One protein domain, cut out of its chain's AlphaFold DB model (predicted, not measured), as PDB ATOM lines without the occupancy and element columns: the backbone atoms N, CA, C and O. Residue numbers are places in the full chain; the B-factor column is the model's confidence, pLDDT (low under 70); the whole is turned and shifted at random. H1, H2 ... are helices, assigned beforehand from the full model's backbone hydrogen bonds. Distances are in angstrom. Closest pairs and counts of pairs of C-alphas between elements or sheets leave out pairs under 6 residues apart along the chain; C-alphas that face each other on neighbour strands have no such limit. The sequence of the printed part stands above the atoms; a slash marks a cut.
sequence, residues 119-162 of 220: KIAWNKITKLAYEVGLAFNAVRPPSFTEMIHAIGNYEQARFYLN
ATOM      1  N   LYS A 119      80.824  26.347  41.614       79.75
ATOM      2  CA  LYS A 119      79.795  26.536  42.659       79.75
ATOM      3  C   LYS A 119      78.663  25.507  42.534       79.75
ATOM      4  O   LYS A 119      78.321  24.874  43.529       79.75
ATOM      5  N   ILE A 120      78.151  25.284  41.322       78.00
ATOM      6  CA  ILE A 120      77.086  24.304  41.044       78.00
ATOM      7  C   ILE A 120      77.530  22.886  41.435       78.00
ATOM      8  O   ILE A 120      76.803  22.184  42.143       78.00
ATOM      9  N   ALA A 121      78.740  22.472  41.044       80.94
ATOM     10  CA  ALA A 121      79.288  21.166  41.406       80.94
ATOM     11  C   ALA A 121      79.436  20.999  42.931       80.94
ATOM     12  O   ALA A 121      79.012  19.982  43.481       80.94
ATOM     13  N   TRP A 122      79.961  22.010  43.637       81.50
ATOM     14  CA  TRP A 122      80.067  21.981  45.103       81.50
ATOM     15  C   TRP A 122      78.702  21.909  45.792       81.50
ATOM     16  O   TRP A 122      78.564  21.146  46.748       81.50
ATOM     17  N   ASN A 123      77.685  22.622  45.297       87.06
ATOM     18  CA  ASN A 123      76.322  22.532  45.827       87.06
ATOM     19  C   ASN A 123      75.742  21.118  45.651       87.06
ATOM     20  O   ASN A 123      75.233  20.550  46.617       87.06
ATOM     21  N   LYS A 124      75.883  20.506  44.463       82.81
ATOM     22  CA  LYS A 124      75.404  19.135  44.198       82.81
ATOM     23  C   LYS A 124      76.118  18.084  45.061       82.81
ATOM     24  O   LYS A 124      75.447  17.266  45.685       82.81
ATOM     25  N   ILE A 125      77.449  18.146  45.174       82.25
ATOM     26  CA  ILE A 125      78.239  17.245  46.040       82.25
ATOM     27  C   ILE A 125      77.841  17.412  47.513       82.25
ATOM     28  O   ILE A 125      77.698  16.427  48.234       82.25
ATOM     29  N   THR A 126      77.628  18.651  47.961       81.38
ATOM     30  CA  THR A 126      77.229  18.950  49.343       81.38
ATOM     31  C   THR A 126      75.825  18.426  49.645       81.38
ATOM     32  O   THR A 126      75.635  17.780  50.673       81.38
ATOM     33  N   LYS A 127      74.857  18.632  48.739       86.81
ATOM     34  CA  LYS A 127      73.495  18.085  48.853       86.81
ATOM     35  C   LYS A 127      73.521  16.558  48.965       86.81
ATOM     36  O   LYS A 127      73.008  16.027  49.947       86.81
ATOM     37  N   LEU A 128      74.217  15.883  48.045       81.50
ATOM     38  CA  LEU A 128      74.388  14.428  48.063       81.50
ATOM     39  C   LEU A 128      75.004  13.941  49.385       81.50
ATOM     40  O   LEU A 128      74.503  12.999  49.993       81.50
ATOM     41  N   ALA A 129      76.060  14.607  49.867       81.50
ATOM     42  CA  ALA A 129      76.708  14.261  51.131       81.50
ATOM     43  C   ALA A 129      75.765  14.397  52.340       81.50
ATOM     44  O   ALA A 129      75.797  13.551  53.234       81.50
ATOM     45  N   TYR A 130      74.897  15.414  52.371       84.88
ATOM     46  CA  TYR A 130      73.875  15.543  53.414       84.88
ATOM     47  C   TYR A 130      72.784  14.472  53.316       84.88
ATOM     48  O   TYR A 130      72.386  13.939  54.352       84.88
ATOM     49  N   GLU A 131      72.319  14.148  52.107       82.94
ATOM     50  CA  GLU A 131      71.255  13.164  51.864       82.94
ATOM     51  C   GLU A 131      71.672  11.745  52.268       82.94
ATOM     52  O   GLU A 131      70.931  11.074  52.983       82.94
ATOM     53  N   VAL A 132      72.881  11.308  51.894       82.81
ATOM     54  CA  VAL A 132      73.389   9.963  52.237       82.81
ATOM     55  C   VAL A 132      74.101   9.902  53.597       82.81
ATOM     56  O   VAL A 132      74.602   8.852  53.993       82.81
ATOM     57  N   GLY A 133      74.189  11.025  54.319       85.25
ATOM     58  CA  GLY A 133      74.898  11.111  55.601       85.25
ATOM     59  C   GLY A 133      76.423  10.970  55.499       85.25
ATOM     60  O   GLY A 133      77.072  10.625  56.489       85.25
ATOM     61  N   LEU A 134      77.008  11.243  54.327       84.19
ATOM     62  CA  LEU A 134      78.442  11.132  54.074       84.19
ATOM     63  C   LEU A 134      79.229  12.097  54.974       84.19
ATOM     64  O   LEU A 134      79.059  13.316  54.927       84.19
ATOM     65  N   ALA A 135      80.154  11.567  55.773       82.62
ATOM     66  CA  ALA A 135      81.093  12.410  56.501       82.62
ATOM     67  C   ALA A 135      82.040  13.109  55.512       82.62
ATOM     68  O   ALA A 135      82.688  12.443  54.710       82.62
ATOM     69  N   PHE A 136      82.212  14.433  55.614       75.06
ATOM     70  CA  PHE A 136      83.089  15.205  54.714       75.06
ATOM     71  C   PHE A 136      84.556  14.725  54.678       75.06
ATOM     72  O   PHE A 136      85.267  14.991  53.712       75.06
ATOM     73  N   ASN A 137      85.016  13.965  55.680       77.94
ATOM     74  CA  ASN A 137      86.316  13.285  55.626       77.94
ATOM     75  C   ASN A 137      86.410  12.244  54.491       77.94
ATOM     76  O   ASN A 137      87.501  12.060  53.963       77.94
ATOM     77  N   ALA A 138      85.304  11.615  54.078       76.56
ATOM     78  CA  ALA A 138      85.259  10.644  52.977       76.56
ATOM     79  C   ALA A 138      85.436  11.277  51.582       76.56
ATOM     80  O   ALA A 138      85.672  10.563  50.615       76.56
ATOM     81  N   VAL A 139      85.366  12.611  51.483       75.25
ATOM     82  CA  VAL A 139      85.594  13.391  50.249       75.25
ATOM     83  C   VAL A 139      87.060  13.858  50.132       75.25
ATOM     84  O   VAL A 139      87.494  14.316  49.081       75.25
ATOM     85  N   ARG A 140      87.859  13.730  51.206       84.00
ATOM     86  CA  ARG A 140      89.287  14.102  51.227       84.00
ATOM     87  C   ARG A 140      90.285  13.070  50.644       84.00
ATOM     88  O   ARG A 140      91.357  13.525  50.243       84.00
ATOM     89  N   PRO A 141      90.063  11.735  50.631       87.69
ATOM     90  CA  PRO A 141      91.108  10.796  50.223       87.69
ATOM     91  C   PRO A 141      91.357  10.846  48.702       87.69
ATOM     92  O   PRO A 141      90.422  11.118  47.947       87.69
ATOM     93  N   PRO A 142      92.578  10.525  48.226       86.12
ATOM     94  CA  PRO A 142      92.906  10.525  46.794       86.12
ATOM     95  C   PRO A 142      91.979   9.649  45.942       86.12
ATOM     96  O   PRO A 142      91.626  10.038  44.834       86.12
ATOM     97  N   SER A 143      91.502   8.530  46.493       82.56
ATOM     98  CA  SER A 143      90.557   7.622  45.835       82.56
ATOM     99  C   SER A 143      89.227   8.282  45.448       82.56
ATOM    100  O   SER A 143      88.629   7.903  44.445       82.56
ATOM    101  N   PHE A 144      88.768   9.304  46.184       82.19
ATOM    102  CA  PHE A 144      87.592  10.083  45.784       82.19
ATOM    103  C   PHE A 144      87.884  10.903  44.517       82.19
ATOM    104  O   PHE A 144      87.056  10.967  43.612       82.19
ATOM    105  N   THR A 145      89.082  11.485  44.410       83.50
ATOM    106  CA  THR A 145      89.528  12.203  43.206       83.50
ATOM    107  C   THR A 145      89.670  11.255  42.016       83.50
ATOM    108  O   THR A 145      89.190  11.574  40.933       83.50
ATOM    109  N   GLU A 146      90.262  10.075  42.214       80.81
ATOM    110  CA  GLU A 146      90.380   9.033  41.184       80.81
ATOM    111  C   GLU A 146      89.005   8.561  40.688       80.81
ATOM    112  O   GLU A 146      88.790   8.475  39.482       80.81
ATOM    113  N   MET A 147      88.047   8.350  41.597       86.44
ATOM    114  CA  MET A 147      86.657   8.026  41.259       86.44
ATOM    115  C   MET A 147      85.999   9.131  40.417       86.44
ATOM    116  O   MET A 147      85.418   8.841  39.373       86.44
ATOM    117  N   ILE A 148      86.109  10.400  40.827       83.56
ATOM    118  CA  ILE A 148      85.552  11.536  40.072       83.56
ATOM    119  C   ILE A 148      86.231  11.682  38.700       83.56
ATOM    120  O   ILE A 148      85.557  11.973  37.713       83.56
ATOM    121  N   HIS A 149      87.540  11.435  38.603       79.38
ATOM    122  CA  HIS A 149      88.261  11.423  37.328       79.38
ATOM    123  C   HIS A 149      87.805  10.264  36.427       79.38
ATOM    124  O   HIS A 149      87.607  10.472  35.233       79.38
ATOM    125  N   ALA A 150      87.593   9.065  36.975       76.00
ATOM    126  CA  ALA A 150      87.084   7.919  36.224       76.00
ATOM    127  C   ALA A 150      85.662   8.169  35.690       76.00
ATOM    128  O   ALA A 150      85.399   7.898  34.520       76.00
ATOM    129  N   ILE A 151      84.780   8.758  36.508       77.19
ATOM    130  CA  ILE A 151      83.434   9.183  36.092       77.19
ATOM    131  C   ILE A 151      83.524  10.233  34.977       77.19
ATOM    132  O   ILE A 151      82.914  10.053  33.929       77.19
ATOM    133  N   GLY A 152      84.337  11.281  35.147       75.19
ATOM    134  CA  GLY A 152      84.510  12.323  34.126       75.19
ATOM    135  C   GLY A 152      85.083  11.796  32.805       75.19
ATOM    136  O   GLY A 152      84.659  12.225  31.735       75.19
ATOM    137  N   ASN A 153      85.998  10.825  32.856       70.69
ATOM    138  CA  ASN A 153      86.540  10.169  31.664       70.69
ATOM    139  C   ASN A 153      85.500   9.260  30.982       70.69
ATOM    140  O   ASN A 153      85.429   9.231  29.755       70.69
ATOM    141  N   TYR A 154      84.666   8.554  31.754       63.88
ATOM    142  CA  TYR A 154      83.540   7.778  31.222       63.88
ATOM    143  C   TYR A 154      82.472   8.681  30.587       63.88
ATOM    144  O   TYR A 154      81.941   8.350  29.530       63.88
ATOM    145  N   GLU A 155      82.188   9.847  31.173       59.38
ATOM    146  CA  GLU A 155      81.268  10.827  30.587       59.38
ATOM    147  C   GLU A 155      81.834  11.483  29.322       59.38
ATOM    148  O   GLU A 155      81.092  11.662  28.360       59.38
ATOM    149  N   GLN A 156      83.147  11.739  29.246       57.06
ATOM    150  CA  GLN A 156      83.797  12.120  27.984       57.06
ATOM    151  C   GLN A 156      83.666  11.015  26.931       57.06
ATOM    152  O   GLN A 156      83.280  11.299  25.800       57.06
ATOM    153  N   ALA A 157      83.919   9.752  27.289       55.47
ATOM    154  CA  ALA A 157      83.700   8.632  26.378       55.47
ATOM    155  C   ALA A 157      82.231   8.552  25.927       55.47
ATOM    156  O   ALA A 157      81.978   8.370  24.744       55.47
ATOM    157  N   ARG A 158      81.258   8.776  26.822       54.19
ATOM    158  CA  ARG A 158      79.826   8.874  26.484       54.19
ATOM    159  C   ARG A 158      79.481  10.055  25.585       54.19
ATOM    160  O   ARG A 158      78.629   9.884  24.724       54.19
ATOM    161  N   PHE A 159      80.118  11.213  25.755       55.41
ATOM    162  CA  PHE A 159      79.968  12.346  24.842       55.41
ATOM    163  C   PHE A 159      80.412  11.925  23.437       55.41
ATOM    164  O   PHE A 159      79.615  11.978  22.508       55.41
ATOM    165  N   TYR A 160      81.617  11.362  23.297       49.94
ATOM    166  CA  TYR A 160      82.101  10.840  22.012       49.94
ATOM    167  C   TYR A 160      81.342   9.605  21.501       49.94
ATOM    168  O   TYR A 160      81.421   9.309  20.317       49.94
ATOM    169  N   LEU A 161      80.611   8.873  22.343       49.06
ATOM    170  CA  LEU A 161      79.751   7.748  21.948       49.06
ATOM    171  C   LEU A 161      78.283   8.161  21.751       49.06
ATOM    172  O   LEU A 161      77.450   7.299  21.478       49.06
ATOM    173  N   ASN A 162      77.944   9.446  21.886       49.44
ATOM    174  CA  ASN A 162      76.583   9.930  21.704       49.44
ATOM    175  C   ASN A 162      76.230   9.965  20.205       49.44
ATOM    176  O   ASN A 162      76.808  10.774  19.472       49.44
TER     177      ASN A 162
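What this domain is: This is residues 119 to 162 of the 220 residues of an uncharacterized protein of Coptis chinensis (UniProt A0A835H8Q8). Look for a loose, open hook: the long helix H3 sticks out as a free arm, the short helix H2 lies at the turn, and H1 makes the other arm, with the space between H1 and H3 empty. H3 makes most of the longest axis, and the two long helices do not pack on each other. The printed part has 44 residues with three named helices, in the order H1, H2, H3, and no named strand; its class is all helix. The whole is loose, with a radius of gyration of the C-alphas of 12.5 A, and elongated, spanning 34 by 21 by 18 A.

How they stand to each other: Start with H3, residues 142 to 160, which touches no helix. It is close to H2, residues 136 to 139, but not clearly touching: their closest C-alphas, those of Ala 138 and Phe 144, are 7.6 A apart. H2 is also close to H1, residues 119 to 131, but not clearly touching, with the closest C-alphas, of Ala 129 and Phe 136, 7.4 A apart. H1 and H3 are apart. In H1 and H3 every O i to N i+4 pair is within hydrogen-bond range; H2 is too short for such a pair, and its one O i to N i+3 pair is within range.

Where its parts are: Find C-alpha 142 at (92.906, 10.525, 46.794); from there H3 runs 27.0 A to C-alpha 160 at (82.101, 10.840, 22.012). H2 runs 5.4 A from Phe 136 to Val 139. H1 begins at C-alpha 119, at (79.795, 26.536, 42.659), and runs 18.3 A to Glu 131.

The domain as a whole: The two C-alphas farthest apart, those of Asn 137 and Asn 162, are 35.4 A apart. Residues 119 to 124, which belong to H1, and residues 140 to 162, of which 142 to 160 belong to H3, stand free. The printed part has no cut, and both links, H1 to H2 and H2 to H3, are tight. In the B-factor column the mean pLDDT of the printed part is 75.9; look at residues 154 to 162 for values under 70.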